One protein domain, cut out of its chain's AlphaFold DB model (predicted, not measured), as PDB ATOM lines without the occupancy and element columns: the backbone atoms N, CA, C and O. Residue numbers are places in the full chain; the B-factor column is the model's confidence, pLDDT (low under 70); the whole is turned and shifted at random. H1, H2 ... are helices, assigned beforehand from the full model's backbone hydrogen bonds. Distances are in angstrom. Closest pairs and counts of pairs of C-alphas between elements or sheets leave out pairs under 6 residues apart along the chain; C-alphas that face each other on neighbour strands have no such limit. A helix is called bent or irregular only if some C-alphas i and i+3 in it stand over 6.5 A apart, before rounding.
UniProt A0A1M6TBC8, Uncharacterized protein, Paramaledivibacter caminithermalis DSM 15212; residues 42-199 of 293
ATOM      1  N   LYS A  42      -0.596  37.929 -45.970       63.09
ATOM      2  CA  LYS A  42       0.845  38.160 -46.135       63.09
ATOM      3  C   LYS A  42       1.182  39.421 -46.931       63.09
ATOM      4  O   LYS A  42       2.140  40.114 -46.606       63.09
ATOM      5  N   GLN A  43       0.414  39.739 -47.975       62.75
ATOM      6  CA  GLN A  43       0.664  40.899 -48.837       62.75
ATOM      7  C   GLN A  43       0.534  42.212 -48.070       62.75
ATOM      8  O   GLN A  43       1.265  43.153 -48.371       62.75
ATOM      9  N   PHE A  44      -0.319  42.265 -47.046       64.38
ATOM     10  CA  PHE A  44      -0.434  43.445 -46.196       64.38
ATOM     11  C   PHE A  44       0.799  43.648 -45.324       64.38
ATOM     12  O   PHE A  44       1.325  44.752 -45.284       64.38
ATOM     13  N   ALA A  45       1.324  42.594 -44.700       63.66
ATOM     14  CA  ALA A  45       2.560  42.697 -43.926       63.66
ATOM     15  C   ALA A  45       3.769  43.066 -44.801       63.66
ATOM     16  O   ALA A  45       4.602  43.881 -44.400       63.66
ATOM     17  N   ILE A  46       3.826  42.526 -46.027       65.88
ATOM     18  CA  ILE A  46       4.817  42.906 -47.041       65.88
ATOM     19  C   ILE A  46       4.691  44.395 -47.390       65.88
ATOM     20  O   ILE A  46       5.703  45.092 -47.443       65.88
ATOM     21  N   GLN A  47       3.479  44.893 -47.649       63.88
ATOM     22  CA  GLN A  47       3.246  46.297 -48.002       63.88
ATOM     23  C   GLN A  47       3.548  47.238 -46.839       63.88
ATOM     24  O   GLN A  47       4.294  48.196 -47.030       63.88
ATOM     25  N   ALA A  48       3.052  46.926 -45.640       64.56
ATOM     26  CA  ALA A  48       3.321  47.686 -44.428       64.56
ATOM     27  C   ALA A  48       4.829  47.839 -44.220       64.56
ATOM     28  O   ALA A  48       5.324  48.955 -44.118       64.56
ATOM     29  N   TYR A  49       5.584  46.737 -44.276       70.06
ATOM     30  CA  TYR A  49       7.035  46.800 -44.131       70.06
ATOM     31  C   TYR A  49       7.718  47.558 -45.274       70.06
ATOM     32  O   TYR A  49       8.596  48.377 -45.020       70.06
ATOM     33  N   LYS A  50       7.329  47.334 -46.538       73.06
ATOM     34  CA  LYS A  50       7.929  48.025 -47.693       73.06
ATOM     35  C   LYS A  50       7.759  49.540 -47.630       73.06
ATOM     36  O   LYS A  50       8.694  50.242 -48.022       73.06
ATOM     37  N   ASN A  51       6.615  50.004 -47.135       65.38
ATOM     38  CA  ASN A  51       6.235  51.413 -47.107       65.38
ATOM     39  C   ASN A  51       6.766  52.171 -45.881       65.38
ATOM     40  O   ASN A  51       6.665  53.394 -45.845       65.38
ATOM     41  N   LEU A  52       7.383  51.476 -44.919       66.50
ATOM     42  CA  LEU A  52       8.225  52.122 -43.914       66.50
ATOM     43  C   LEU A  52       9.454  52.758 -44.580       66.50
ATOM     44  O   LEU A  52      10.081  52.158 -45.463       66.50
ATOM     45  N   ASP A  53       9.832  53.949 -44.126       69.19
ATOM     46  CA  ASP A  53      11.129  54.533 -44.472       69.19
ATOM     47  C   ASP A  53      12.292  53.762 -43.816       69.19
ATOM     48  O   ASP A  53      12.094  52.875 -42.982       69.19
ATOM     49  N   ASP A  54      13.526  54.060 -44.225       71.88
ATOM     50  CA  ASP A  54      14.710  53.314 -43.784       71.88
ATOM     51  C   ASP A  54      14.977  53.428 -42.273       71.88
ATOM     52  O   ASP A  54      15.533  52.502 -41.676       71.88
ATOM     53  N   GLU A  55      14.593  54.541 -41.643       63.84
ATOM     54  CA  GLU A  55      14.739  54.759 -40.200       63.84
ATOM     55  C   GLU A  55      13.708  53.901 -39.450       63.84
ATOM     56  O   GLU A  55      14.059  53.102 -38.576       63.84
ATOM     57  N   ALA A  56      12.444  53.975 -39.873       64.25
ATOM     58  CA  ALA A  56      11.334  53.226 -39.303       64.25
ATOM     59  C   ALA A  56      11.484  51.710 -39.510       64.25
ATOM     60  O   ALA A  56      11.183  50.933 -38.603       64.25
ATOM     61  N   LYS A  57      12.035  51.263 -40.651       76.44
ATOM     62  CA  LYS A  57      12.401  49.853 -40.881       76.44
ATOM     63  C   LYS A  57      13.418  49.362 -39.861       76.44
ATOM     64  O   LYS A  57      13.242  48.273 -39.320       76.44
ATOM     65  N   LYS A  58      14.473  50.136 -39.582       70.00
ATOM     66  CA  LYS A  58      15.492  49.753 -38.587       70.00
ATOM     67  C   LYS A  58      14.879  49.628 -37.199       70.00
ATOM     68  O   LYS A  58      15.130  48.630 -36.529       70.00
ATOM     69  N   VAL A  59      14.053  50.598 -36.795       64.62
ATOM     70  CA  VAL A  59      13.330  50.562 -35.514       64.62
ATOM     71  C   VAL A  59      12.448  49.317 -35.429       64.62
ATOM     72  O   VAL A  59      12.546  48.563 -34.462       64.62
ATOM     73  N   PHE A  60      11.633  49.064 -36.455       75.75
ATOM     74  CA  PHE A  60      10.715  47.928 -36.506       75.75
ATOM     75  C   PHE A  60      11.440  46.580 -36.419       75.75
ATOM     76  O   PHE A  60      11.125  45.747 -35.570       75.75
ATOM     77  N   LEU A  61      12.455  46.378 -37.263       77.25
ATOM     78  CA  LEU A  61      13.238  45.143 -37.316       77.25
ATOM     79  C   LEU A  61      13.934  44.842 -35.994       77.25
ATOM     80  O   LEU A  61      13.951  43.709 -35.517       77.25
ATOM     81  N   SER A  62      14.523  45.860 -35.393       68.31
ATOM     82  CA  SER A  62      15.211  45.693 -34.129       68.31
ATOM     83  C   SER A  62      14.285  45.442 -32.963       68.31
ATOM     84  O   SER A  62      14.650  44.724 -32.033       68.31
ATOM     85  N   TYR A  63      13.082  45.998 -33.031       69.56
ATOM     86  CA  TYR A  63      12.056  45.737 -32.053       69.56
ATOM     87  C   TYR A  63      11.617  44.261 -32.073       69.56
ATOM     88  O   TYR A  63      11.713  43.579 -31.053       69.56
ATOM     89  N   ILE A  64      11.248  43.724 -33.241       69.38
ATOM     90  CA  ILE A  64      10.842  42.311 -33.358       69.38
ATOM     91  C   ILE A  64      11.996  41.340 -33.043       69.38
ATOM     92  O   ILE A  64      11.762  40.253 -32.519       69.38
ATOM     93  N   GLN A  65      13.255  41.729 -33.295       70.75
ATOM     94  CA  GLN A  65      14.422  40.973 -32.819       70.75
ATOM     95  C   GLN A  65      14.536  40.979 -31.294       70.75
ATOM     96  O   GLN A  65      14.879  39.956 -30.705       70.75
ATOM     97  N   HIS A  66      14.308  42.128 -30.656       62.78
ATOM     98  CA  HIS A  66      14.397  42.251 -29.207       62.78
ATOM     99  C   HIS A  66      13.356  41.369 -28.515       62.78
ATOM    100  O   HIS A  66      13.737  40.591 -27.646       62.78
ATOM    101  N   LEU A  67      12.104  41.384 -28.986       63.09
ATOM    102  CA  LEU A  67      11.057  40.466 -28.522       63.09
ATOM    103  C   LEU A  67      11.481  38.996 -28.619       63.09
ATOM    104  O   LEU A  67      11.360  38.241 -27.652       63.09
ATOM    105  N   ALA A  68      12.070  38.604 -29.752       65.00
ATOM    106  CA  ALA A  68      12.542  37.237 -29.943       65.00
ATOM    107  C   ALA A  68      13.658  36.851 -28.957       65.00
ATOM    108  O   ALA A  68      13.723  35.702 -28.522       65.00
ATOM    109  N   LEU A  69      14.522  37.799 -28.574       63.91
ATOM    110  CA  LEU A  69      15.542  37.593 -27.539       63.91
ATOM    111  C   LEU A  69      14.943  37.494 -26.128       63.91
ATOM    112  O   LEU A  69      15.522  36.820 -25.277       63.91
ATOM    113  N   GLU A  70      13.806  38.145 -25.884       59.75
ATOM    114  CA  GLU A  70      13.069  38.094 -24.615       59.75
ATOM    115  C   GLU A  70      12.135  36.877 -24.501       59.75
ATOM    116  O   GLU A  70      11.656  36.565 -23.411       59.75
ATOM    117  N   GLY A  71      11.956  36.128 -25.594       54.19
ATOM    118  CA  GLY A  71      11.262  34.841 -25.622       54.19
ATOM    119  C   GLY A  71       9.995  34.806 -26.477       54.19
ATOM    120  O   GLY A  71       9.402  33.734 -26.595       54.19
ATOM    121  N   ASP A  72       9.603  35.922 -27.097       68.31
ATOM    122  CA  ASP A  72       8.494  35.982 -28.051       68.31
ATOM    123  C   ASP A  72       9.018  36.149 -29.483       68.31
ATOM    124  O   ASP A  72       9.285  37.249 -29.965       68.31
ATOM    125  N   SER A  73       9.198  35.025 -30.177       73.50
ATOM    126  CA  SER A  73       9.684  35.002 -31.559       73.50
ATOM    127  C   SER A  73       8.579  35.154 -32.604       73.50
ATOM    128  O   SER A  73       8.896  35.191 -33.791       73.50
ATOM    129  N   SER A  74       7.306  35.255 -32.210       75.19
ATOM    130  CA  SER A  74       6.160  35.119 -33.121       75.19
ATOM    131  C   SER A  74       6.190  36.119 -34.284       75.19
ATOM    132  O   SER A  74       6.068  35.729 -35.447       75.19
ATOM    133  N   LEU A  75       6.439  37.398 -33.995       74.19
ATOM    134  CA  LEU A  75       6.510  38.463 -34.998       74.19
ATOM    135  C   LEU A  75       7.774  38.385 -35.854       74.19
ATOM    136  O   LEU A  75       7.723  38.679 -37.049       74.19
ATOM    137  N   LEU A  76       8.900  37.964 -35.272       75.69
ATOM    138  CA  LEU A  76      10.140  37.752 -36.018       75.69
ATOM    139  C   LEU A  76      10.001  36.573 -36.989       75.69
ATOM    140  O   LEU A  76      10.370  36.683 -38.155       75.69
ATOM    141  N   GLU A  77       9.429  35.461 -36.534       79.81
ATOM    142  CA  GLU A  77       9.131  34.302 -37.372       79.81
ATOM    143  C   GLU A  77       8.126  34.657 -38.467       79.81
ATOM    144  O   GLU A  77       8.312  34.261 -39.616       79.81
ATOM    145  N   TYR A  78       7.097  35.446 -38.145       79.44
ATOM    146  CA  TYR A  78       6.142  35.952 -39.127       79.44
ATOM    147  C   TYR A  78       6.828  36.837 -40.181       79.44
ATOM    148  O   TYR A  78       6.597  36.657 -41.380       79.44
ATOM    149  N   HIS A  79       7.713  37.745 -39.757       82.38
ATOM    150  CA  HIS A  79       8.494  38.604 -40.649       82.38
ATOM    151  C   HIS A  79       9.384  37.787 -41.589       82.38
ATOM    152  O   HIS A  79       9.314  37.963 -42.803       82.38
ATOM    153  N   ILE A  80      10.168  36.847 -41.051       83.25
ATOM    154  CA  ILE A  80      11.040  35.981 -41.856       83.25
ATOM    155  C   ILE A  80      10.201  35.158 -42.835       83.25
ATOM    156  O   ILE A  80      10.496  35.072 -44.018       83.25
ATOM    157  N   LYS A  81       9.109  34.561 -42.362       81.44
ATOM    158  CA  LYS A  81       8.323  33.634 -43.174       81.44
ATOM    159  C   LYS A  81       7.563  34.310 -44.314       81.44
ATOM    160  O   LYS A  81       7.316  33.665 -45.333       81.44
ATOM    161  N   TYR A  82       7.120  35.552 -44.132       79.44
ATOM    162  CA  TYR A  82       6.169  36.179 -45.053       79.44
ATOM    163  C   TYR A  82       6.614  37.520 -45.632       79.44
ATOM    164  O   TYR A  82       6.013  37.948 -46.613       79.44
ATOM    165  N   VAL A  83       7.617  38.185 -45.058       80.44
ATOM    166  CA  VAL A  83       8.015  39.549 -45.440       80.44
ATOM    167  C   VAL A  83       9.420  39.586 -46.035       80.44
ATOM    168  O   VAL A  83       9.578  40.081 -47.151       80.44
ATOM    169  N   ASP A  84      10.411  39.051 -45.322       83.00
ATOM    170  CA  ASP A  84      11.808  38.980 -45.761       83.00
ATOM    171  C   ASP A  84      12.445  37.653 -45.315       83.00
ATOM    172  O   ASP A  84      12.995  37.532 -44.219       83.00
ATOM    173  N   GLU A  85      12.371  36.643 -46.186       80.25
ATOM    174  CA  GLU A  85      12.927  35.301 -45.941       80.25
ATOM    175  C   GLU A  85      14.457  35.313 -45.789       80.25
ATOM    176  O   GLU A  85      15.020  34.479 -45.075       80.25
ATOM    177  N   ASP A  86      15.135  36.312 -46.363       77.00
ATOM    178  CA  ASP A  86      16.592  36.451 -46.327       77.00
ATOM    179  C   ASP A  86      17.100  37.236 -45.106       77.00
ATOM    180  O   ASP A  86      18.313  37.373 -44.903       77.00
ATOM    181  N   TYR A  87      16.201  37.726 -44.253       74.31
ATOM    182  CA  TYR A  87      16.529  38.555 -43.094       74.31
ATOM    183  C   TYR A  87      17.569  37.931 -42.142       74.31
ATOM    184  O   TYR A  87      18.459  38.614 -41.616       74.31
ATOM    185  N   VAL A  88      17.511  36.610 -41.944       60.44
ATOM    186  CA  VAL A  88      18.430  35.861 -41.060       60.44
ATOM    187  C   VAL A  88      19.884  35.928 -41.553       60.44
ATOM    188  O   VAL A  88      20.820  35.871 -40.756       60.44
ATOM    189  N   ASN A  89      20.106  36.134 -42.855       52.81
ATOM    190  CA  ASN A  89      21.448  36.291 -43.419       52.81
ATOM    191  C   ASN A  89      22.011  37.713 -43.213       52.81
ATOM    192  O   ASN A  89      23.229  37.901 -43.195       52.81
ATOM    193  N   GLN A  90      21.148  38.714 -43.002       51.72
ATOM    194  CA  GLN A  90      21.515  40.135 -42.890       51.72
ATOM    195  C   GLN A  90      21.877  40.560 -41.449       51.72
ATOM    196  O   GLN A  90      22.667  41.485 -41.234       51.72
ATOM    197  N   THR A  91      21.373  39.843 -40.439       48.66
ATOM    198  CA  THR A  91      21.586  40.123 -39.002       48.66
ATOM    199  C   THR A  91      23.033  39.939 -38.536       48.66
ATOM    200  O   THR A  91      23.468  40.588 -37.581       48.66
ATOM    201  N   THR A  92      23.828  39.135 -39.244       44.16
ATOM    202  CA  THR A  92      25.266  38.973 -38.968       44.16
ATOM    203  C   THR A  92      26.080  40.234 -39.315       44.16
ATOM    204  O   THR A  92      27.147  40.455 -38.739       44.16
ATOM    205  N   THR A  93      25.563  41.102 -40.195       39.03
ATOM    206  CA  THR A  93      26.273  42.278 -40.740       39.03
ATOM    207  C   THR A  93      25.851  43.598 -40.070       39.03
ATOM    208  O   THR A  93      26.672  44.503 -39.931       39.03
ATOM    209  N   LEU A  94      24.620  43.693 -39.545       40.12
ATOM    210  CA  LEU A  94      24.072  44.898 -38.884       40.12
ATOM    211  C   LEU A  94      24.754  45.278 -37.553       40.12
ATOM    212  O   LEU A  94      24.617  46.405 -37.085       40.12
ATOM    213  N   LYS A  95      25.550  44.383 -36.948       41.84
ATOM    214  CA  LYS A  95      26.295  44.670 -35.706       41.84
ATOM    215  C   LYS A  95      27.421  45.707 -35.859       41.84
ATOM    216  O   LYS A  95      28.026  46.050 -34.844       41.84
ATOM    217  N   LYS A  96      27.749  46.174 -37.072       41.56
ATOM    218  CA  LYS A  96      28.992  46.931 -37.309       41.56
ATOM    219  C   LYS A  96      28.898  48.446 -37.492       41.56
ATOM    220  O   LYS A  96      29.908  49.080 -37.220       41.56
ATOM    221  N   GLU A  97      27.771  49.056 -37.854       45.34
ATOM    222  CA  GLU A  97      27.745  50.510 -38.125       45.34
ATOM    223  C   GLU A  97      26.391  51.161 -37.796       45.34
ATOM    224  O   GLU A  97      25.596  51.464 -38.678       45.34
ATOM    225  N   VAL A  98      26.127  51.409 -36.512       50.50
ATOM    226  CA  VAL A  98      25.076  52.348 -36.088       50.50
ATOM    227  C   VAL A  98      25.763  53.436 -35.272       50.50
ATOM    228  O   VAL A  98      26.355  53.136 -34.231       50.50
ATOM    229  N   ASP A  99      25.756  54.679 -35.762       52.09
ATOM    230  CA  ASP A  99      26.360  55.802 -35.045       52.09
ATOM    231  C   ASP A  99      25.631  56.068 -33.714       52.09
ATOM    232  O   ASP A  99      24.500  55.633 -33.484       52.09
ATOM    233  N   SER A 100      26.298  56.768 -32.796       53.84
ATOM    234  CA  SER A 100      25.826  56.966 -31.423       53.84
ATOM    235  C   SER A 100      24.491  57.710 -31.302       53.84
ATOM    236  O   SER A 100      23.763  57.448 -30.347       53.84
ATOM    237  N   ASN A 101      24.153  58.600 -32.242       50.66
ATOM    238  CA  ASN A 101      22.890  59.343 -32.219       50.66
ATOM    239  C   ASN A 101      21.744  58.464 -32.720       50.66
ATOM    240  O   ASN A 101      20.716  58.365 -32.047       50.66
ATOM    241  N   THR A 102      21.974  57.735 -33.814       51.75
ATOM    242  CA  THR A 102      21.033  56.725 -34.315       51.75
ATOM    243  C   THR A 102      20.764  55.671 -33.245       51.75
ATOM    244  O   THR A 102      19.619  55.317 -33.007       51.75
ATOM    245  N   LYS A 103      21.786  55.238 -32.493       57.31
ATOM    246  CA  LYS A 103      21.645  54.274 -31.390       57.31
ATOM    247  C   LYS A 103      20.801  54.795 -30.217       57.31
ATOM    248  O   LYS A 103      20.138  54.006 -29.548       57.31
ATOM    249  N   MET A 104      20.823  56.099 -29.945       53.78
ATOM    250  CA  MET A 104      20.048  56.702 -28.855       53.78
ATOM    251  C   MET A 104      18.574  56.883 -29.240       53.78
ATOM    252  O   MET A 104      17.708  56.478 -28.468       53.78
ATOM    253  N   MET A 105      18.290  57.386 -30.449       51.72
ATOM    254  CA  MET A 105      16.925  57.439 -31.003       51.72
ATOM    255  C   MET A 105      16.324  56.038 -31.132       51.72
ATOM    256  O   MET A 105      15.196  55.797 -30.720       51.72
ATOM    257  N   TYR A 106      17.129  55.090 -31.599       54.06
ATOM    258  CA  TYR A 106      16.808  53.674 -31.654       54.06
ATOM    259  C   TYR A 106      16.439  53.086 -30.288       54.06
ATOM    260  O   TYR A 106      15.407  52.438 -30.163       54.06
ATOM    261  N   ASN A 107      17.237  53.329 -29.244       59.72
ATOM    262  CA  ASN A 107      16.940  52.809 -27.908       59.72
ATOM    263  C   ASN A 107      15.664  53.435 -27.318       59.72
ATOM    264  O   ASN A 107      14.935  52.753 -26.604       59.72
ATOM    265  N   MET A 108      15.387  54.708 -27.618       56.88
ATOM    266  CA  MET A 108      14.145  55.373 -27.209       56.88
ATOM    267  C   MET A 108      12.928  54.808 -27.948       56.88
ATOM    268  O   MET A 108      11.939  54.474 -27.308       56.88
ATOM    269  N   ALA A 109      13.020  54.621 -29.266       54.75
ATOM    270  CA  ALA A 109      11.941  54.054 -30.070       54.75
ATOM    271  C   ALA A 109      11.671  52.577 -29.727       54.75
ATOM    272  O   ALA A 109      10.520  52.157 -29.676       54.75
ATOM    273  N   VAL A 110      12.711  51.796 -29.412       59.91
ATOM    274  CA  VAL A 110      12.566  50.423 -28.900       59.91
ATOM    275  C   VAL A 110      11.893  50.415 -27.525       59.91
ATOM    276  O   VAL A 110      11.041  49.563 -27.287       59.91
ATOM    277  N   ALA A 111      12.212  51.364 -26.638       61.50
ATOM    278  CA  ALA A 111      11.562  51.469 -25.331       61.50
ATOM    279  C   ALA A 111      10.062  51.803 -25.459       61.50
ATOM    280  O   ALA A 111       9.238  51.091 -24.885       61.50
ATOM    281  N   SER A 112       9.696  52.798 -26.269       60.53
ATOM    282  CA  SER A 112       8.291  53.121 -26.569       60.53
ATOM    283  C   SER A 112       7.555  51.954 -27.236       60.53
ATOM    284  O   SER A 112       6.470  51.563 -26.805       60.53
ATOM    285  N   ASN A 113       8.181  51.298 -28.219       65.62
ATOM    286  CA  ASN A 113       7.591  50.132 -28.876       65.62
ATOM    287  C   ASN A 113       7.438  48.929 -27.939       65.62
ATOM    288  O   ASN A 113       6.473  48.184 -28.079       65.62
ATOM    289  N   SER A 114       8.337  48.743 -26.967       67.12
ATOM    290  CA  SER A 114       8.211  47.671 -25.971       67.12
ATOM    291  C   SER A 114       6.989  47.855 -25.070       67.12
ATOM    292  O   SER A 114       6.295  46.880 -24.772       67.12
ATOM    293  N   SER A 115       6.683  49.107 -24.710       77.00
ATOM    294  CA  SER A 115       5.488  49.471 -23.948       77.00
ATOM    295  C   SER A 115       4.221  49.201 -24.758       77.00
ATOM    296  O   SER A 115       3.334  48.490 -24.287       77.00
ATOM    297  N   ILE A 116       4.156  49.705 -25.996       84.25
ATOM    298  CA  ILE A 116       2.997  49.508 -26.879       84.25
ATOM    299  C   ILE A 116       2.758  48.028 -27.143       84.25
ATOM    300  O   ILE A 116       1.642  47.546 -26.992       84.25
ATOM    301  N   ALA A 117       3.788  47.285 -27.524       76.12
ATOM    302  CA  ALA A 117       3.620  45.892 -27.898       76.12
ATOM    303  C   ALA A 117       3.196  45.006 -26.736       76.12
ATOM    304  O   ALA A 117       2.348  44.147 -26.921       76.12
ATOM    305  N   SER A 118       3.727  45.238 -25.532       78.44
ATOM    306  CA  SER A 118       3.281  44.496 -24.349       78.44
ATOM    307  C   SER A 118       1.788  44.717 -24.099       78.44
ATOM    308  O   SER A 118       1.070  43.786 -23.736       78.44
ATOM    309  N   GLN A 119       1.307  45.943 -24.326       88.31
ATOM    310  CA  GLN A 119      -0.107  46.278 -24.200       88.31
ATOM    311  C   GLN A 119      -0.944  45.677 -25.341       88.31
ATOM    312  O   GLN A 119      -2.009  45.131 -25.075       88.31
ATOM    313  N   LEU A 120      -0.459  45.700 -26.589       87.88
ATOM    314  CA  LEU A 120      -1.142  45.091 -27.739       87.88
ATOM    315  C   LEU A 120      -1.211  43.561 -27.639       87.88
ATOM    316  O   LEU A 120      -2.269  42.985 -27.887       87.88
ATOM    317  N   ALA A 121      -0.131  42.905 -27.213       82.25
ATOM    318  CA  ALA A 121      -0.083  41.461 -27.001       82.25
ATOM    319  C   ALA A 121      -1.102  41.016 -25.939       82.25
ATOM    320  O   ALA A 121      -1.736  39.968 -26.073       82.25
ATOM    321  N   ALA A 122      -1.332  41.843 -24.911       88.44
ATOM    322  CA  ALA A 122      -2.352  41.586 -23.894       88.44
ATOM    323  C   ALA A 122      -3.790  41.600 -24.450       88.44
ATOM    324  O   ALA A 122      -4.677  40.999 -23.840       88.44
ATOM    325  N   LEU A 123      -4.020  42.230 -25.609       90.44
ATOM    326  CA  LEU A 123      -5.313  42.233 -26.299       90.44
ATOM    327  C   LEU A 123      -5.533  40.987 -27.176       90.44
ATOM    328  O   LEU A 123      -6.638  40.801 -27.679       90.44
ATOM    329  N   ASN A 124      -4.520  40.121 -27.339       87.62
ATOM    330  CA  ASN A 124      -4.597  38.874 -28.113       87.62
ATOM    331  C   ASN A 124      -5.137  39.094 -29.543       87.62
ATOM    332  O   ASN A 124      -6.075  38.428 -29.993       87.62
ATOM    333  N   LEU A 125      -4.560  40.078 -30.236       86.69
ATOM    334  CA  LEU A 125      -4.978  40.492 -31.573       86.69
ATOM    335  C   LEU A 125      -4.580  39.457 -32.641       86.69
ATOM    336  O   LEU A 125      -3.616  38.710 -32.466       86.69
ATOM    337  N   PRO A 126      -5.263  39.432 -33.802       84.88
ATOM    338  CA  PRO A 126      -4.758  38.716 -34.966       84.88
ATOM    339  C   PRO A 126      -3.356  39.212 -35.348       84.88
ATOM    340  O   PRO A 126      -3.127  40.419 -35.436       84.88
ATOM    341  N   ALA A 127      -2.434  38.293 -35.650       79.44
ATOM    342  CA  ALA A 127      -1.023  38.618 -35.896       79.44
ATOM    343  C   ALA A 127      -0.814  39.688 -36.986       79.44
ATOM    344  O   ALA A 127       0.083  40.516 -36.876       79.44
ATOM    345  N   ALA A 128      -1.657  39.716 -38.026       74.12
ATOM    346  CA  ALA A 128      -1.593  40.740 -39.072       74.12
ATOM    347  C   ALA A 128      -1.959  42.145 -38.556       74.12
ATOM    348  O   ALA A 128      -1.353  43.132 -38.977       74.12
ATOM    349  N   VAL A 129      -2.931  42.233 -37.641       84.69
ATOM    350  CA  VAL A 129      -3.335  43.488 -36.995       84.69
ATOM    351  C   VAL A 129      -2.229  43.964 -36.065       84.69
ATOM    352  O   VAL A 129      -1.802  45.108 -36.174       84.69
ATOM    353  N   GLU A 130      -1.719  43.080 -35.206       86.81
ATOM    354  CA  GLU A 130      -0.625  43.396 -34.286       86.81
ATOM    355  C   GLU A 130       0.634  43.848 -35.038       86.81
ATOM    356  O   GLU A 130       1.189  44.904 -34.742       86.81
ATOM    357  N   TYR A 131       1.025  43.120 -36.086       83.00
ATOM    358  CA  TYR A 131       2.152  43.481 -36.941       83.00
ATOM    359  C   TYR A 131       1.963  44.864 -37.580       83.00
ATOM    360  O   TYR A 131       2.884  45.681 -37.579       83.00
ATOM    361  N   GLY A 132       0.771  45.147 -38.117       83.31
ATOM    362  CA  GLY A 132       0.452  46.447 -38.708       83.31
ATOM    363  C   GLY A 132       0.503  47.584 -37.685       83.31
ATOM    364  O   GLY A 132       1.102  48.626 -37.947       83.31
ATOM    365  N   LEU A 133      -0.073  47.383 -36.501       91.50
ATOM    366  CA  LEU A 133      -0.048  48.369 -35.422       91.50
ATOM    367  C   LEU A 133       1.383  48.621 -34.927       91.50
ATOM    368  O   LEU A 133       1.766  49.770 -34.734       91.50
ATOM    369  N   LEU A 134       2.217  47.591 -34.809       84.81
ATOM    370  CA  LEU A 134       3.624  47.772 -34.447       84.81
ATOM    371  C   LEU A 134       4.429  48.475 -35.541       84.81
ATOM    372  O   LEU A 134       5.283  49.302 -35.226       84.81
ATOM    373  N   ALA A 135       4.127  48.223 -36.818       80.50
ATOM    374  CA  ALA A 135       4.700  48.994 -37.918       80.50
ATOM    375  C   ALA A 135       4.290  50.476 -37.838       80.50
ATOM    376  O   ALA A 135       5.132  51.353 -38.033       80.50
ATOM    377  N   LEU A 136       3.033  50.767 -37.483       86.62
ATOM    378  CA  LEU A 136       2.576  52.132 -37.218       86.62
ATOM    379  C   LEU A 136       3.323  52.751 -36.030       86.62
ATOM    380  O   LEU A 136       3.818  53.864 -36.160       86.62
ATOM    381  N   ALA A 137       3.460  52.044 -34.908       85.88
ATOM    382  CA  ALA A 137       4.197  52.533 -33.741       85.88
ATOM    383  C   ALA A 137       5.657  52.868 -34.093       85.88
ATOM    384  O   ALA A 137       6.140  53.950 -33.770       85.88
ATOM    385  N   SER A 138       6.327  52.002 -34.862       76.25
ATOM    386  CA  SER A 138       7.668  52.276 -35.391       76.25
ATOM    387  C   SER A 138       7.719  53.511 -36.290       76.25
ATOM    388  O   SER A 138       8.660  54.293 -36.177       76.25
ATOM    389  N   ALA A 139       6.727  53.704 -37.163       72.81
ATOM    390  CA  ALA A 139       6.647  54.882 -38.026       72.81
ATOM    391  C   ALA A 139       6.381  56.174 -37.233       72.81
ATOM    392  O   ALA A 139       6.881  57.230 -37.598       72.81
ATOM    393  N   LEU A 140       5.623  56.101 -36.136       79.12
ATOM    394  CA  LEU A 140       5.340  57.242 -35.260       79.12
ATOM    395  C   LEU A 140       6.458  57.539 -34.257       79.12
ATOM    396  O   LEU A 140       6.524  58.647 -33.726       79.12
ATOM    397  N   GLY A 141       7.368  56.588 -34.035       69.75
ATOM    398  CA  GLY A 141       8.597  56.784 -33.265       69.75
ATOM    399  C   GLY A 141       9.601  57.743 -33.922       69.75
ATOM    400  O   GLY A 141      10.600  58.102 -33.297       69.75
ATOM    401  N   VAL A 142       9.343  58.177 -35.160       67.75
ATOM    402  CA  VAL A 142      10.105  59.204 -35.880       67.75
ATOM    403  C   VAL A 142       9.205  60.400 -36.233       67.75
ATOM    404  O   VAL A 142       7.982  60.262 -36.262       67.75
ATOM    405  N   PRO A 143       9.759  61.603 -36.491       63.34
ATOM    406  CA  PRO A 143       8.950  62.756 -36.877       63.34
ATOM    407  C   PRO A 143       8.171  62.505 -38.175       63.34
ATOM    408  O   PRO A 143       8.760  62.373 -39.247       63.34
ATOM    409  N   VAL A 144       6.841  62.510 -38.086       61.50
ATOM    410  CA  VAL A 144       5.936  62.355 -39.233       61.50
ATOM    411  C   VAL A 144       5.136  63.630 -39.480       61.50
ATOM    412  O   VAL A 144       4.791  64.356 -38.549       61.50
ATOM    413  N   GLY A 145       4.836  63.914 -40.748       58.78
ATOM    414  CA  GLY A 145       4.027  65.078 -41.121       58.78
ATOM    415  C   GLY A 145       2.536  64.885 -40.832       58.78
ATOM    416  O   GLY A 145       1.915  65.727 -40.191       58.78
ATOM    417  N   ASN A 146       1.965  63.775 -41.307       66.69
ATOM    418  CA  ASN A 146       0.542  63.463 -41.185       66.69
ATOM    419  C   ASN A 146       0.344  61.966 -40.909       66.69
ATOM    420  O   ASN A 146       0.716  61.124 -41.724       66.69
ATOM    421  N   VAL A 147      -0.271  61.636 -39.773       68.69
ATOM    422  CA  VAL A 147      -0.494  60.247 -39.338       68.69
ATOM    423  C   VAL A 147      -1.479  59.508 -40.243       68.69
ATOM    424  O   VAL A 147      -1.329  58.306 -40.454       68.69
ATOM    425  N   VAL A 148      -2.460  60.213 -40.817       56.78
ATOM    426  CA  VAL A 148      -3.433  59.611 -41.744       56.78
ATOM    427  C   VAL A 148      -2.719  59.072 -42.989       56.78
ATOM    428  O   VAL A 148      -2.984  57.953 -43.421       56.78
ATOM    429  N   ASP A 149      -1.749  59.821 -43.516       56.00
ATOM    430  CA  ASP A 149      -0.962  59.395 -44.678       56.00
ATOM    431  C   ASP A 149      -0.098  58.172 -44.350       56.00
ATOM    432  O   ASP A 149       0.064  57.284 -45.184       56.00
ATOM    433  N   VAL A 150       0.405  58.085 -43.114       60.31
ATOM    434  CA  VAL A 150       1.169  56.924 -42.637       60.31
ATOM    435  C   VAL A 150       0.284  55.680 -42.573       60.31
ATOM    436  O   VAL A 150       0.655  54.650 -43.129       60.31
ATOM    437  N   VAL A 151      -0.907  55.745 -41.964       66.38
ATOM    438  CA  VAL A 151      -1.795  54.565 -41.888       66.38
ATOM    439  C   VAL A 151      -2.296  54.118 -43.266       66.38
ATOM    440  O   VAL A 151      -2.460  52.917 -43.489       66.38
ATOM    441  N   ILE A 152      -2.492  55.056 -44.202       55.75
ATOM    442  CA  ILE A 152      -2.802  54.757 -45.609       55.75
ATOM    443  C   ILE A 152      -1.606  54.077 -46.275       55.75
ATOM    444  O   ILE A 152      -1.763  53.008 -46.862       55.75
ATOM    445  N   GLY A 153      -0.413  54.662 -46.146       52.03
ATOM    446  CA  GLY A 153       0.824  54.123 -46.701       52.03
ATOM    447  C   GLY A 153       1.114  52.715 -46.191       52.03
ATOM    448  O   GLY A 153       1.501  51.850 -46.964       52.03
ATOM    449  N   LEU A 154       0.839  52.428 -44.923       60.25
ATOM    450  CA  LEU A 154       1.004  51.088 -44.354       60.25
ATOM    451  C   LEU A 154      -0.080  50.089 -44.791       60.25
ATOM    452  O   LEU A 154       0.033  48.901 -44.501       60.25
ATOM    453  N   GLY A 155      -1.143  50.544 -45.458       59.81
ATOM    454  CA  GLY A 155      -2.280  49.702 -45.822       59.81
ATOM    455  C   GLY A 155      -3.120  49.255 -44.620       59.81
ATOM    456  O   GLY A 155      -3.901  48.309 -44.744       59.81
ATOM    457  N   LEU A 156      -3.002  49.924 -43.461       74.88
ATOM    458  CA  LEU A 156      -3.690  49.511 -42.231       74.88
ATOM    459  C   LEU A 156      -5.210  49.525 -42.389       74.88
ATOM    460  O   LEU A 156      -5.881  48.680 -41.810       74.88
ATOM    461  N   ALA A 157      -5.761  50.438 -43.192       66.44
ATOM    462  CA  ALA A 157      -7.205  50.522 -43.410       66.44
ATOM    463  C   ALA A 157      -7.802  49.199 -43.906       66.44
ATOM    464  O   ALA A 157      -8.861  48.785 -43.439       66.44
ATOM    465  N   ALA A 158      -7.102  48.514 -44.813       62.28
ATOM    466  CA  ALA A 158      -7.541  47.225 -45.328       62.28
ATOM    467  C   ALA A 158      -7.422  46.123 -44.266       62.28
ATOM    468  O   ALA A 158      -8.350  45.335 -44.102       62.28
ATOM    469  N   VAL A 159      -6.321  46.107 -43.507       70.88
ATOM    470  CA  VAL A 159      -6.093  45.130 -42.429       70.88
ATOM    471  C   VAL A 159      -7.160  45.259 -41.342       70.88
ATOM    472  O   VAL A 159      -7.813  44.275 -41.004       70.88
ATOM    473  N   ILE A 160      -7.391  46.475 -40.841       81.12
ATOM    474  CA  ILE A 160      -8.403  46.743 -39.814       81.12
ATOM    475  C   ILE A 160      -9.805  46.402 -40.329       81.12
ATOM    476  O   ILE A 160     -10.597  45.845 -39.578       81.12
ATOM    477  N   ALA A 161     -10.120  46.674 -41.600       68.56
ATOM    478  CA  ALA A 161     -11.420  46.326 -42.171       68.56
ATOM    479  C   ALA A 161     -11.654  44.815 -42.286       68.56
ATOM    480  O   ALA A 161     -12.762  44.352 -42.026       68.56
ATOM    481  N   ILE A 162     -10.627  44.047 -42.661       70.62
ATOM    482  CA  ILE A 162     -10.712  42.584 -42.769       70.62
ATOM    483  C   ILE A 162     -10.942  41.951 -41.395       70.62
ATOM    484  O   ILE A 162     -11.805  41.089 -41.261       70.62
ATOM    485  N   TYR A 163     -10.204  42.407 -40.383       80.62
ATOM    486  CA  TYR A 163     -10.243  41.855 -39.025       80.62
ATOM    487  C   TYR A 163     -11.195  42.603 -38.086       80.62
ATOM    488  O   TYR A 163     -11.143  42.410 -36.873       80.62
ATOM    489  N   TRP A 164     -12.066  43.467 -38.619       83.06
ATOM    490  CA  TRP A 164     -12.892  44.360 -37.805       83.06
ATOM    491  C   TRP A 164     -13.739  43.604 -36.785       83.06
ATOM    492  O   TRP A 164     -13.812  44.001 -35.626       83.06
ATOM    493  N   ASP A 165     -14.349  42.492 -37.192       81.88
ATOM    494  CA  ASP A 165     -15.186  41.692 -36.300       81.88
ATOM    495  C   ASP A 165     -14.409  41.057 -35.140       81.88
ATOM    496  O   ASP A 165     -14.992  40.898 -34.068       81.88
ATOM    497  N   ASP A 166     -13.118  40.768 -35.325       84.06
ATOM    498  CA  ASP A 166     -12.251  40.178 -34.299       84.06
ATOM    499  C   ASP A 166     -11.731  41.221 -33.299       84.06
ATOM    500  O   ASP A 166     -11.421  40.882 -32.159       84.06
ATOM    501  N   ILE A 167     -11.631  42.492 -33.708       92.50
ATOM    502  CA  ILE A 167     -10.971  43.544 -32.913       92.50
ATOM    503  C   ILE A 167     -11.905  44.660 -32.441       92.50
ATOM    504  O   ILE A 167     -11.509  45.458 -31.594       92.50
ATOM    505  N   LYS A 168     -13.136  44.760 -32.961       87.25
ATOM    506  CA  LYS A 168     -14.060  45.872 -32.654       87.25
ATOM    507  C   LYS A 168     -14.344  46.046 -31.161       87.25
ATOM    508  O   LYS A 168     -14.543  47.176 -30.723       87.25
ATOM    509  N   ASP A 169     -14.344  44.952 -30.400       94.00
ATOM    510  CA  ASP A 169     -14.646  44.965 -28.965       94.00
ATOM    511  C   ASP A 169     -13.474  45.503 -28.127       94.00
ATOM    512  O   ASP A 169     -13.704  46.070 -27.063       94.00
ATOM    513  N   VAL A 170     -12.241  45.400 -28.637       96.19
ATOM    514  CA  VAL A 170     -11.008  45.932 -28.020       96.19
ATOM    515  C   VAL A 170     -10.481  47.179 -28.741       96.19
ATOM    516  O   VAL A 170      -9.407  47.684 -28.431       96.19
ATOM    517  N   TRP A 171     -11.222  47.709 -29.720       95.62
ATOM    518  CA  TRP A 171     -10.753  48.811 -30.563       95.62
ATOM    519  C   TRP A 171     -10.422  50.071 -29.766       95.62
ATOM    520  O   TRP A 171      -9.434  50.737 -30.054       95.62
ATOM    521  N   ASN A 172     -11.240  50.410 -28.767       93.25
ATOM    522  CA  ASN A 172     -10.967  51.584 -27.940       93.25
ATOM    523  C   ASN A 172      -9.679  51.400 -27.125       93.25
ATOM    524  O   ASN A 172      -8.906  52.345 -27.047       93.25
ATOM    525  N   ASP A 173      -9.406  50.188 -26.632       97.44
ATOM    526  CA  ASP A 173      -8.158  49.882 -25.926       97.44
ATOM    527  C   ASP A 173      -6.950  50.043 -26.863       97.44
ATOM    528  O   ASP A 173      -5.946  50.637 -26.481       97.44
ATOM    529  N   ILE A 174      -7.065  49.604 -28.126       97.25
ATOM    530  CA  ILE A 174      -6.037  49.850 -29.154       97.25
ATOM    531  C   ILE A 174      -5.801  51.356 -29.329       97.25
ATOM    532  O   ILE A 174      -4.655  51.795 -29.345       97.25
ATOM    533  N   VAL A 175      -6.862  52.156 -29.472       94.75
ATOM    534  CA  VAL A 175      -6.733  53.613 -29.642       94.75
ATOM    535  C   VAL A 175      -6.070  54.249 -28.424       94.75
ATOM    536  O   VAL A 175      -5.180  55.082 -28.591       94.75
ATOM    537  N   ASP A 176      -6.474  53.850 -27.221       94.31
ATOM    538  CA  ASP A 176      -5.965  54.410 -25.973       94.31
ATOM    539  C   ASP A 176      -4.470  54.110 -25.789       94.31
ATOM    540  O   ASP A 176      -3.721  55.032 -25.482       94.31
ATOM    541  N   ILE A 177      -3.992  52.903 -26.131       95.06
ATOM    542  CA  ILE A 177      -2.552  52.565 -26.124       95.06
ATOM    543  C   ILE A 177      -1.734  53.561 -26.964       95.06
ATOM    544  O   ILE A 177      -0.684  54.042 -26.535       95.06
ATOM    545  N   PHE A 178      -2.207  53.895 -28.168       92.56
ATOM    546  CA  PHE A 178      -1.498  54.828 -29.049       92.56
ATOM    547  C   PHE A 178      -1.643  56.284 -28.603       92.56
ATOM    548  O   PHE A 178      -0.716  57.072 -28.781       92.56
ATOM    549  N   VAL A 179      -2.793  56.660 -28.045       89.06
ATOM    550  CA  VAL A 179      -3.018  58.005 -27.505       89.06
ATOM    551  C   VAL A 179      -2.182  58.243 -26.252       89.06
ATOM    552  O   VAL A 179      -1.703  59.359 -26.067       89.06
ATOM    553  N   ASP A 180      -1.978  57.231 -25.418       90.44
ATOM    554  CA  ASP A 180      -1.160  57.338 -24.214       90.44
ATOM    555  C   ASP A 180       0.329  57.482 -24.556       90.44
ATOM    556  O   ASP A 180       1.019  58.295 -23.938       90.44
ATOM    557  N   GLU A 181       0.817  56.764 -25.574       87.00
ATOM    558  CA  GLU A 181       2.226  56.845 -25.985       87.00
ATOM    559  C   GLU A 181       2.523  58.082 -26.851       87.00
ATOM    560  O   GLU A 181       3.509  58.784 -26.629       87.00
ATOM    561  N   PHE A 182       1.675  58.378 -27.843       82.38
ATOM    562  CA  PHE A 182       1.936  59.429 -28.833       82.38
ATOM    563  C   PHE A 182       1.092  60.693 -28.620       82.38
ATOM    564  O   PHE A 182       1.393  61.741 -29.180       82.38
ATOM    565  N   GLY A 183       0.059  60.669 -27.786       83.06
ATOM    566  CA  GLY A 183      -0.837  61.806 -27.577       83.06
ATOM    567  C   GLY A 183      -1.999  61.858 -28.571       83.06
ATOM    568  O   GLY A 183      -2.131  61.064 -29.498       83.06
ATOM    569  N   SER A 184      -2.888  62.841 -28.399       80.81
ATOM    570  CA  SER A 184      -4.182  62.872 -29.099       80.81
ATOM    571  C   SER A 184      -4.114  63.115 -30.611       80.81
ATOM    572  O   SER A 184      -5.144  62.992 -31.266       80.81
ATOM    573  N   PHE A 185      -2.956  63.468 -31.175       76.50
ATOM    574  CA  PHE A 185      -2.831  63.758 -32.610       76.50
ATOM    575  C   PHE A 185      -2.996  62.512 -33.495       76.50
ATOM    576  O   PHE A 185      -3.241  62.642 -34.690       76.50
ATOM    577  N   VAL A 186      -2.898  61.307 -32.921       80.75
ATOM    578  CA  VAL A 186      -3.139  60.044 -33.641       80.75
ATOM    579  C   VAL A 186      -4.627  59.722 -33.803       80.75
ATOM    580  O   VAL A 186      -4.975  58.886 -34.637       80.75
ATOM    581  N   LYS A 187      -5.518  60.372 -33.035       79.25
ATOM    582  CA  LYS A 187      -6.955  60.043 -32.995       79.25
ATOM    583  C   LYS A 187      -7.607  60.120 -34.370       79.25
ATOM    584  O   LYS A 187      -8.306  59.183 -34.737       79.25
ATOM    585  N   ASP A 188      -7.290  61.150 -35.149       72.19
ATOM    586  CA  ASP A 188      -7.834  61.344 -36.498       72.19
ATOM    587  C   ASP A 188      -7.534  60.145 -37.418       72.19
ATOM    588  O   ASP A 188      -8.378  59.719 -38.207       72.19
ATOM    589  N   ALA A 189      -6.350  59.538 -37.287       74.50
ATOM    590  CA  ALA A 189      -5.976  58.361 -38.067       74.50
ATOM    591  C   ALA A 189      -6.709  57.096 -37.610       74.50
ATOM    592  O   ALA A 189      -7.134  56.294 -38.442       74.50
ATOM    593  N   PHE A 190      -6.923  56.917 -36.308       83.31
ATOM    594  CA  PHE A 190      -7.724  55.801 -35.805       83.31
ATOM    595  C   PHE A 190      -9.216  55.964 -36.125       83.31
ATOM    596  O   PHE A 190      -9.889  54.986 -36.447       83.31
ATOM    597  N   GLU A 191      -9.747  57.184 -36.117       77.06
ATOM    598  CA  GLU A 191     -11.106  57.464 -36.588       77.06
ATOM    599  C   GLU A 191     -11.255  57.129 -38.078       77.06
ATOM    600  O   GLU A 191     -12.215  56.452 -38.458       77.06
ATOM    601  N   PHE A 192     -10.265  57.494 -38.900       71.50
ATOM    602  CA  PHE A 192     -10.187  57.088 -40.305       71.50
ATOM    603  C   PHE A 192     -10.206  55.558 -40.471       71.50
ATOM    604  O   PHE A 192     -11.001  55.031 -41.255       71.50
ATOM    605  N   LEU A 193      -9.383  54.826 -39.710       78.12
ATOM    606  CA  LEU A 193      -9.327  53.359 -39.761       78.12
ATOM    607  C   LEU A 193     -10.657  52.717 -39.351       78.12
ATOM    608  O   LEU A 193     -11.171  51.854 -40.063       78.12
ATOM    609  N   LYS A 194     -11.252  53.178 -38.244       79.00
ATOM    610  CA  LYS A 194     -12.560  52.714 -37.764       79.00
ATOM    611  C   LYS A 194     -13.648  52.949 -38.804       79.00
ATOM    612  O   LYS A 194     -14.505  52.091 -39.013       79.00
ATOM    613  N   ALA A 195     -13.641  54.102 -39.463       61.12
ATOM    614  CA  ALA A 195     -14.611  54.399 -40.501       61.12
ATOM    615  C   ALA A 195     -14.451  53.461 -41.704       61.12
ATOM    616  O   ALA A 195     -15.420  52.801 -42.086       61.12
ATOM    617  N   LYS A 196     -13.229  53.302 -42.231       61.78
ATOM    618  CA  LYS A 196     -12.949  52.354 -43.322       61.78
ATOM    619  C   LYS A 196     -13.380  50.929 -42.964       61.78
ATOM    620  O   LYS A 196     -14.009  50.260 -43.783       61.78
ATOM    621  N   ALA A 197     -13.143  50.502 -41.725       66.25
ATOM    622  CA  ALA A 197     -13.553  49.190 -41.234       66.25
ATOM    623  C   ALA A 197     -15.075  48.986 -41.200       66.25
ATOM    624  O   ALA A 197     -15.573  47.915 -41.532       66.25
ATOM    625  N   ASN A 198     -15.833  50.043 -40.910       62.16
ATOM    626  CA  ASN A 198     -17.296  50.028 -40.977       62.16
ATOM    627  C   ASN A 198     -17.845  50.218 -42.408       62.16
ATOM    628  O   ASN A 198     -19.041  50.448 -42.587       62.16
ATOM    629  N   GLY A 199     -16.994  50.121 -43.438       47.59
ATOM    630  CA  GLY A 199     -17.387  50.296 -44.837       47.59
ATOM    631  C   GLY A 199     -17.728  51.742 -45.195       47.59
ATOM    632  O   GLY A 199     -18.480  51.975 -46.141       47.59
TER     633      GLY A 199
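This is residues 42 to 199 of the 293 residues of an uncharacterized protein of Paramaledivibacter caminithermalis DSM 15212 (UniProt A0A1M6TBC8). This is a helical body built round one helix, H6, with H1, H2, H5, H7 and H8 packed about it. The long helix H5 runs along one side; H8, H9 and the hairpin H10-H11 lie toward one end, and H2, H3 and small H4 toward the other. The 158 printed residues hold eleven named helices, H1 to H11 in chain order, and no named strand: all helix. The whole is compact, with a radius of gyration of the C-alphas of 14.9 A, and elongated, spanning 46 by 30 by 26 A.

Start at H5, residues 100 to 122; it forms a hairpin with the hub H6, residues 127 to 140, at 35.3 degrees, only just a steep tilt, closest at C-alphas 113 and 137, 6.4 A. With H10, residues 171 to 182, they make a bundle, three helices side by side; residues 112 to 120 of H5 alone touch H10, C-alphas 116 and 177 being closest at 6.4 A. Look next at H2, residues 54 to 70: its residues 56 to 60 alone touch H6, C-alphas 56 and 139 closest at 5.1 A, and its residues 64 to 68 alone touch H3, residues 74 to 82, C-alphas 64 and 76 closest at 5.3 A. H1, residues 42 to 51, touches H6 the same way at a shallow tilt of 5 degrees, C-alphas 48 and 132 closest at 6.5 A. H8, residues 156 to 162, touches H6, C-alphas 132 and 156 closest at 6.2 A. H11, residues 184 to 197, touches H7, residues 147 to 153, C-alphas 148 and 189 closest at 4.6 A. H4, residues 87 to 90, is near H3, and H9, residues 164 to 167, is near H11. Every O i to N i+4 pair is within hydrogen-bond range in H1, H2, H3, H5, H6, H7, H8 and H10, and 8 of 10 in H11; H4 and H9 are too short for one.

Find C-alpha 100 at (25.826, 56.966, -31.423); from there H5 runs 33.0 A to C-alpha 122 at (-2.352, 41.586, -23.894). H2 is 24.5 A long, H11 20.5 A, H6 19.7 A. H11 is only just irregular, C-alphas 185 and 188 being 6.8 A apart, and it ends at C-alpha 197 at (-13.553, 49.190, -41.234).

The farthest C-alphas, Lys 96 and Gly 199, are 47.1 A apart. The printed part has no cut and no long link. Mean pLDDT of the printed part is 71.5; residues 88 to 114 and 141 to 155 are among those under 70.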